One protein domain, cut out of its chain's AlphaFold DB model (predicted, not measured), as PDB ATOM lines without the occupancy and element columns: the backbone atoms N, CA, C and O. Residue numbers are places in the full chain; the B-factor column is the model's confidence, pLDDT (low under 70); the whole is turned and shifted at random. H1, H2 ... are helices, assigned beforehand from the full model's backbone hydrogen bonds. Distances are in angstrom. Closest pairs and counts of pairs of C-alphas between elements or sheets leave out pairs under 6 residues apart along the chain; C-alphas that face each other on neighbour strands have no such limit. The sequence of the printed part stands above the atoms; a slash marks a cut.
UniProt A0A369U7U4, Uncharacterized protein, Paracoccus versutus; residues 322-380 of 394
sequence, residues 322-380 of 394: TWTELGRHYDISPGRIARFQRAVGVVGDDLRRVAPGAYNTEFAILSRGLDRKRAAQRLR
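This is residues 322 to 380 of the 394 residues of an uncharacterized protein of Paracoccus versutus (UniProt A0A369U7U4). Three short helices, H1, H2 and H4, stand in a loose triangle, with little H3 at one end and H5 reaching away as an arm at the other. The printed part has 59 residues with five named helices, H1 to H5 in order, and no named strand: all helix. It is only just compact, close to loose, with a radius of gyration of the C-alphas of 12.1 A and spans of 40 by 19 by 15 A.

Start at H2, residues 334 to 343. H1, residues 323 to 329, touches it at a steep tilt of 61 degrees, opposite ways; their closest C-alphas, Thr 324 and Pro 334, are 6.7 A apart. H3, residues 348 to 351, is close but not clearly touching H2, the closest C-alphas, Gln 341 and Leu 351, being 7.4 A apart. H4, residues 360 to 368, is near H1 and H2. H5, residues 372 to 378, is apart from the others. Every O i to N i+4 pair is within hydrogen-bond range in H1 and H5, 5 of 6 in H2 and 4 of 5 in H4; H3 is too short for one.

Find C-alpha 334 at (334.933, 553.576, 387.169); H2 runs 14.1 A from there. H4 runs 12.7 A. H5 ends at C-alpha 378, (315.482, 556.431, 394.743).

The farthest C-alphas, Asp 349 and Arg 380, are 39.6 A apart. The printed part has no cut, no link is long, and residue 370 alone has pLDDT under 70.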
ATOM      1  N   THR A 322     346.609 552.936 391.493       91.00
ATOM      2  CA  THR A 322     345.765 553.104 390.311       91.00
ATOM      3  C   THR A 322     344.457 553.785 390.704       91.00
ATOM      4  O   THR A 322     343.923 553.589 391.800       91.00
ATOM      5  N   TRP A 323     343.861 554.517 389.767       92.00
ATOM      6  CA  TRP A 323     342.525 555.089 389.946       92.00
ATOM      7  C   TRP A 323     341.459 554.031 390.242       92.00
ATOM      8  O   TRP A 323     340.518 554.286 390.988       92.00
ATOM      9  N   THR A 324     341.606 552.817 389.702       89.94
ATOM     10  CA  THR A 324     340.682 551.710 389.983       89.94
ATOM     11  C   THR A 324     340.760 551.244 391.437       89.94
ATOM     12  O   THR A 324     339.733 550.901 392.018       89.94
ATOM     13  N   GLU A 325     341.945 551.241 392.042       90.12
ATOM     14  CA  GLU A 325     342.104 550.900 393.459       90.12
ATOM     15  C   GLU A 325     341.552 551.991 394.367       90.12
ATOM     16  O   GLU A 325     340.833 551.671 395.312       90.12
ATOM     17  N   LEU A 326     341.798 553.262 394.036       90.75
ATOM     18  CA  LEU A 326     341.202 554.386 394.755       90.75
ATOM     19  C   LEU A 326     339.666 554.323 394.700       90.75
ATOM     20  O   LEU A 326     338.990 554.458 395.714       90.75
ATOM     21  N   GLY A 327     339.106 554.022 393.526       91.06
ATOM     22  CA  GLY A 327     337.672 553.797 393.355       91.06
ATOM     23  C   GLY A 327     337.123 552.690 394.242       91.06
ATOM     24  O   GLY A 327     336.120 552.891 394.921       91.06
ATOM     25  N   ARG A 328     337.799 551.537 394.276       91.31
ATOM     26  CA  ARG A 328     337.417 550.414 395.143       91.31
ATOM     27  C   ARG A 328     337.462 550.789 396.622       91.31
ATOM     28  O   ARG A 328     336.554 550.411 397.350       91.31
ATOM     29  N   HIS A 329     338.472 551.545 397.051       90.88
ATOM     30  CA  HIS A 329     338.606 551.981 398.442       90.88
ATOM     31  C   HIS A 329     337.420 552.842 398.913       90.88
ATOM     32  O   HIS A 329     336.988 552.715 400.054       90.88
ATOM     33  N   TYR A 330     336.856 553.665 398.024       90.94
ATOM     34  CA  TYR A 330     335.753 554.584 398.334       90.94
ATOM     35  C   TYR A 330     334.366 554.133 397.820       90.94
ATOM     36  O   TYR A 330     333.430 554.930 397.845       90.94
ATOM     37  N   ASP A 331     334.213 552.893 397.332       89.62
ATOM     38  CA  ASP A 331     332.988 552.389 396.663       89.62
ATOM     39  C   ASP A 331     332.511 553.282 395.488       89.62
ATOM     40  O   ASP A 331     331.324 553.549 395.281       89.62
ATOM     41  N   ILE A 332     333.456 553.789 394.690       90.06
ATOM     42  CA  ILE A 332     333.193 554.649 393.531       90.06
ATOM     43  C   ILE A 332     333.394 553.865 392.232       90.06
ATOM     44  O   ILE A 332     334.462 553.323 391.952       90.06
ATOM     45  N   SER A 333     332.364 553.860 391.381       89.19
ATOM     46  CA  SER A 333     332.409 553.166 390.090       89.19
ATOM     47  C   SER A 333     333.386 553.816 389.091       89.19
ATOM     48  O   SER A 333     333.529 555.044 389.081       89.19
ATOM     49  N   PRO A 334     333.985 553.046 388.157       89.75
ATOM     50  CA  PRO A 334     334.933 553.576 387.169       89.75
ATOM     51  C   PRO A 334     334.395 554.764 386.357       89.75
ATOM     52  O   PRO A 334     335.104 555.735 386.116       89.75
ATOM     53  N   GLY A 335     333.107 554.747 385.994       89.25
ATOM     54  CA  GLY A 335     332.475 555.851 385.264       89.25
ATOM     55  C   GLY A 335     332.269 557.129 386.091       89.25
ATOM     56  O   GLY A 335     332.085 558.206 385.520       89.25
ATOM     57  N   ARG A 336     332.260 557.048 387.429       89.69
ATOM     58  CA  ARG A 336     332.306 558.230 388.308       89.69
ATOM     59  C   ARG A 336     333.733 558.754 388.430       89.69
ATOM     60  O   ARG A 336     333.911 559.962 388.338       89.69
ATOM     61  N   ILE A 337     334.725 557.869 388.525       92.12
ATOM     62  CA  ILE A 337     336.146 558.247 388.542       92.12
ATOM     63  C   ILE A 337     336.530 558.966 387.248       92.12
ATOM     64  O   ILE A 337     337.045 560.072 387.302       92.12
ATOM     65  N   ALA A 338     336.155 558.427 386.086       91.06
ATOM     66  CA  ALA A 338     336.411 559.065 384.792       91.06
ATOM     67  C   ALA A 338     335.711 560.430 384.625       91.06
ATOM     68  O   ALA A 338     336.127 561.266 383.824       91.06
ATOM     69  N   ARG A 339     334.607 560.672 385.344       91.00
ATOM     70  CA  ARG A 339     333.964 561.996 385.397       91.00
ATOM     71  C   ARG A 339     334.696 562.935 386.345       91.00
ATOM     72  O   ARG A 339     334.885 564.087 385.985       91.00
ATOM     73  N   PHE A 340     335.122 562.437 387.501       92.56
ATOM     74  CA  PHE A 340     335.946 563.189 388.438       92.56
ATOM     75  C   PHE A 340     337.258 563.637 387.789       92.56
ATOM     76  O   PHE A 340     337.533 564.828 387.769       92.56
ATOM     77  N   GLN A 341     337.995 562.710 387.167       93.44
ATOM     78  CA  GLN A 341     339.247 562.988 386.459       93.44
ATOM     79  C   GLN A 341     339.076 564.115 385.435       93.44
ATOM     80  O   GLN A 341     339.860 565.055 385.422       93.44
ATOM     81  N   ARG A 342     338.001 564.081 384.635       93.38
ATOM     82  CA  ARG A 342     337.681 565.162 383.690       93.38
ATOM     83  C   ARG A 342     337.326 566.480 384.376       93.38
ATOM     84  O   ARG A 342     337.729 567.527 383.891       93.38
ATOM     85  N   ALA A 343     336.570 566.435 385.470       92.44
ATOM     86  CA  ALA A 343     336.127 567.633 386.179       92.44
ATOM     87  C   ALA A 343     337.283 568.383 386.855       92.44
ATOM     88  O   ALA A 343     337.272 569.608 386.867       92.44
ATOM     89  N   VAL A 344     338.275 567.661 387.386       91.75
ATOM     90  CA  VAL A 344     339.462 568.263 388.019       91.75
ATOM     91  C   VAL A 344     340.643 568.429 387.055       91.75
ATOM     92  O   VAL A 344     341.711 568.858 387.469       91.75
ATOM     93  N   GLY A 345     340.457 568.107 385.770       91.81
ATOM     94  CA  GLY A 345     341.472 568.315 384.737       91.81
ATOM     95  C   GLY A 345     342.667 567.361 384.804       91.81
ATOM     96  O   GLY A 345     343.758 567.739 384.392       91.81
ATOM     97  N   VAL A 346     342.487 566.126 385.293       90.50
ATOM     98  CA  VAL A 346     343.535 565.092 385.231       90.50
ATOM     99  C   VAL A 346     343.806 564.747 383.768       90.50
ATOM    100  O   VAL A 346     342.894 564.345 383.040       90.50
ATOM    101  N   VAL A 347     345.059 564.878 383.342       87.00
ATOM    102  CA  VAL A 347     345.493 564.664 381.956       87.00
ATOM    103  C   VAL A 347     346.820 563.910 381.903       87.00
ATOM    104  O   VAL A 347     347.532 563.806 382.898       87.00
ATOM    105  N   GLY A 348     347.153 563.380 380.725       84.56
ATOM    106  CA  GLY A 348     348.442 562.739 380.473       84.56
ATOM    107  C   GLY A 348     348.733 561.579 381.428       84.56
ATOM    108  O   GLY A 348     347.900 560.694 381.626       84.56
ATOM    109  N   ASP A 349     349.928 561.588 382.014       81.56
ATOM    110  CA  ASP A 349     350.417 560.529 382.898       81.56
ATOM    111  C   ASP A 349     349.629 560.403 384.216       81.56
ATOM    112  O   ASP A 349     349.455 559.297 384.738       81.56
ATOM    113  N   ASP A 350     349.056 561.500 384.716       87.25
ATOM    114  CA  ASP A 350     348.281 561.505 385.965       87.25
ATOM    115  C   ASP A 350     346.964 560.723 385.836       87.25
ATOM    116  O   ASP A 350     346.355 560.323 386.830       87.25
ATOM    117  N   LEU A 351     346.519 560.412 384.613       88.44
ATOM    118  CA  LEU A 351     345.388 559.506 384.384       88.44
ATOM    119  C   LEU A 351     345.708 558.049 384.740       88.44
ATOM    120  O   LEU A 351     344.786 557.246 384.903       88.44
ATOM    121  N   ARG A 352     346.990 557.688 384.853       86.44
ATOM    122  CA  ARG A 352     347.445 556.306 385.063       86.44
ATOM    123  C   ARG A 352     347.720 555.991 386.530       86.44
ATOM    124  O   ARG A 352     347.542 554.850 386.954       86.44
ATOM    125  N   ARG A 353     348.123 556.993 387.312       90.69
ATOM    126  CA  ARG A 353     348.536 556.836 388.710       90.69
ATOM    127  C   ARG A 353     348.088 558.016 389.564       90.69
ATOM    128  O   ARG A 353     347.953 559.126 389.075       90.69
ATOM    129  N   VAL A 354     347.883 557.762 390.850       91.44
ATOM    130  CA  VAL A 354     347.521 558.773 391.846       91.44
ATOM    131  C   VAL A 354     348.408 558.618 393.077       91.44
ATOM    132  O   VAL A 354     348.709 557.495 393.502       91.44
ATOM    133  N   ALA A 355     348.879 559.748 393.603       91.12
ATOM    134  CA  ALA A 355     349.752 559.775 394.766       91.12
ATOM    135  C   ALA A 355     348.991 559.344 396.039       91.12
ATOM    136  O   ALA A 355     347.774 559.540 396.130       91.12
ATOM    137  N   PRO A 356     349.681 558.777 397.043       88.25
ATOM    138  CA  PRO A 356     349.080 558.435 398.325       88.25
ATOM    139  C   PRO A 356     348.414 559.660 398.958       88.25
ATOM    140  O   PRO A 356     349.020 560.723 399.061       88.25
ATOM    141  N   GLY A 357     347.159 559.517 399.380       87.44
ATOM    142  CA  GLY A 357     346.406 560.589 400.038       87.44
ATOM    143  C   GLY A 357     345.834 561.668 399.112       87.44
ATOM    144  O   GLY A 357     345.048 562.499 399.574       87.44
ATOM    145  N   ALA A 358     346.176 561.662 397.821       90.25
ATOM    146  CA  ALA A 358     345.623 562.617 396.873       90.25
ATOM    147  C   ALA A 358     344.120 562.378 396.667       90.25
ATOM    148  O   ALA A 358     343.661 561.246 396.515       90.25
ATOM    149  N   TYR A 359     343.360 563.474 396.637       91.75
ATOM    150  CA  TYR A 359     341.911 563.496 396.432       91.75
ATOM    151  C   TYR A 359     341.071 562.769 397.501       91.75
ATOM    152  O   TYR A 359     339.894 562.480 397.270       91.75
ATOM    153  N   ASN A 360     341.637 562.461 398.676       90.38
ATOM    154  CA  ASN A 360     340.928 561.739 399.741       90.38
ATOM    155  C   ASN A 360     339.636 562.449 400.179       90.38
ATOM    156  O   ASN A 360     338.605 561.801 400.379       90.38
ATOM    157  N   THR A 361     339.679 563.775 400.329       91.00
ATOM    158  CA  THR A 361     338.531 564.585 400.763       91.00
ATOM    159  C   THR A 361     337.432 564.575 399.704       91.00
ATOM    160  O   THR A 361     336.264 564.331 400.004       91.00
ATOM    161  N   GLU A 362     337.808 564.777 398.448       92.62
ATOM    162  CA  GLU A 362     336.926 564.795 397.290       92.62
ATOM    163  C   GLU A 362     336.256 563.435 397.097       92.62
ATOM    164  O   GLU A 362     335.043 563.365 396.892       92.62
ATOM    165  N   PHE A 363     337.012 562.343 397.230       90.69
ATOM    166  CA  PHE A 363     336.477 560.986 397.141       90.69
ATOM    167  C   PHE A 363     335.572 560.644 398.329       90.69
ATOM    168  O   PHE A 363     334.529 560.023 398.125       90.69
ATOM    169  N   ALA A 364     335.888 561.107 399.543       90.25
ATOM    170  CA  ALA A 364     335.014 560.953 400.706       90.25
ATOM    171  C   ALA A 364     333.689 561.727 400.562       90.25
ATOM    172  O   ALA A 364     332.646 561.270 401.029       90.25
ATOM    173  N   ILE A 365     333.701 562.890 399.903       88.44
ATOM    174  CA  ILE A 365     332.481 563.638 399.568       88.44
ATOM    175  C   ILE A 365     331.701 562.905 398.471       88.44
ATOM    176  O   ILE A 365     330.490 562.708 398.587       88.44
ATOM    177  N   LEU A 366     332.385 562.461 397.414       86.75
ATOM    178  CA  LEU A 366     331.765 561.752 396.300       86.75
ATOM    179  C   LEU A 366     331.117 560.438 396.744       86.75
ATOM    180  O   LEU A 366     330.012 560.142 396.287       86.75
ATOM    181  N   SER A 367     331.748 559.667 397.630       87.38
ATOM    182  CA  SER A 367     331.218 558.378 398.094       87.38
ATOM    183  C   SER A 367     329.898 558.515 398.861       87.38
ATOM    184  O   SER A 367     329.037 557.644 398.759       87.38
ATOM    185  N   ARG A 368     329.672 559.648 399.545       85.38
ATOM    186  CA  ARG A 368     328.393 559.970 400.212       85.38
ATOM    187  C   ARG A 368     327.261 560.260 399.223       85.38
ATOM    188  O   ARG A 368     326.089 560.110 399.561       85.38
ATOM    189  N   GLY A 369     327.593 560.686 398.004       78.88
ATOM    190  CA  GLY A 369     326.621 560.940 396.946       78.88
ATOM    191  C   GLY A 369     326.114 559.646 396.305       78.88
ATOM    192  O   GLY A 369     326.900 558.758 395.967       78.88
ATOM    193  N   LEU A 370     324.800 559.556 396.065       68.56
ATOM    194  CA  LEU A 370     324.206 558.422 395.351       68.56
ATOM    195  C   LEU A 370     324.752 558.349 393.918       68.56
ATOM    196  O   LEU A 370     324.765 559.337 393.185       68.56
ATOM    197  N   ASP A 371     325.174 557.157 393.496       72.88
ATOM    198  CA  ASP A 371     325.438 556.875 392.084       72.88
ATOM    199  C   ASP A 371     324.179 557.157 391.236       72.88
ATOM    200  O   ASP A 371     323.062 556.997 391.715       72.88
ATOM    201  N   ARG A 372     324.346 557.535 389.961       70.19
ATOM    202  CA  ARG A 372     323.253 557.840 389.021       70.19
ATOM    203  C   ARG A 372     322.179 556.746 388.995       70.19
ATOM    204  O   ARG A 372     321.004 557.093 388.931       70.19
ATOM    205  N   LYS A 373     322.544 555.455 389.052       71.56
ATOM    206  CA  LYS A 373     321.547 554.367 389.081       71.56
ATOM    207  C   LYS A 373     320.794 554.336 390.407       71.56
ATOM    208  O   LYS A 373     319.566 554.339 390.393       71.56
ATOM    209  N   ARG A 374     321.510 554.392 391.535       71.56
ATOM    210  CA  ARG A 374     320.906 554.460 392.880       71.56
ATOM    211  C   ARG A 374     320.034 555.711 393.070       71.56
ATOM    212  O   ARG A 374     318.959 555.628 393.653       71.56
ATOM    213  N   ALA A 375     320.464 556.861 392.553       72.50
ATOM    214  CA  ALA A 375     319.726 558.118 392.611       72.50
ATOM    215  C   ALA A 375     318.456 558.056 391.755       72.50
ATOM    216  O   ALA A 375     317.389 558.415 392.237       72.50
ATOM    217  N   ALA A 376     318.542 557.536 390.527       73.62
ATOM    218  CA  ALA A 376     317.382 557.353 389.659       73.62
ATOM    219  C   ALA A 376     316.362 556.364 390.246       73.62
ATOM    220  O   ALA A 376     315.168 556.648 390.240       73.62
ATOM    221  N   GLN A 377     316.827 555.251 390.829       76.31
ATOM    222  CA  GLN A 377     315.972 554.309 391.560       76.31
ATOM    223  C   GLN A 377     315.276 554.983 392.748       76.31
ATOM    224  O   GLN A 377     314.063 554.862 392.903       76.31
ATOM    225  N   ARG A 378     316.023 555.736 393.566       78.12
ATOM    226  CA  ARG A 378     315.482 556.431 394.743       78.12
ATOM    227  C   ARG A 378     314.485 557.529 394.373       78.12
ATOM    228  O   ARG A 378     313.482 557.688 395.058       78.12
ATOM    229  N   LEU A 379     314.752 558.266 393.299       81.00
ATOM    230  CA  LEU A 379     313.894 559.343 392.798       81.00
ATOM    231  C   LEU A 379     312.769 558.829 391.883       81.00
ATOM    232  O   LEU A 379     311.990 559.634 391.384       81.00
ATOM    233  N   ARG A 380     312.680 557.508 391.653       75.12
ATOM    234  CA  ARG A 380     311.733 556.861 390.723       75.12
ATOM    235  C   ARG A 380     311.749 557.470 389.317       75.12
ATOM    236  O   ARG A 380     310.733 557.508 388.631       75.12
TER     237      ARG A 380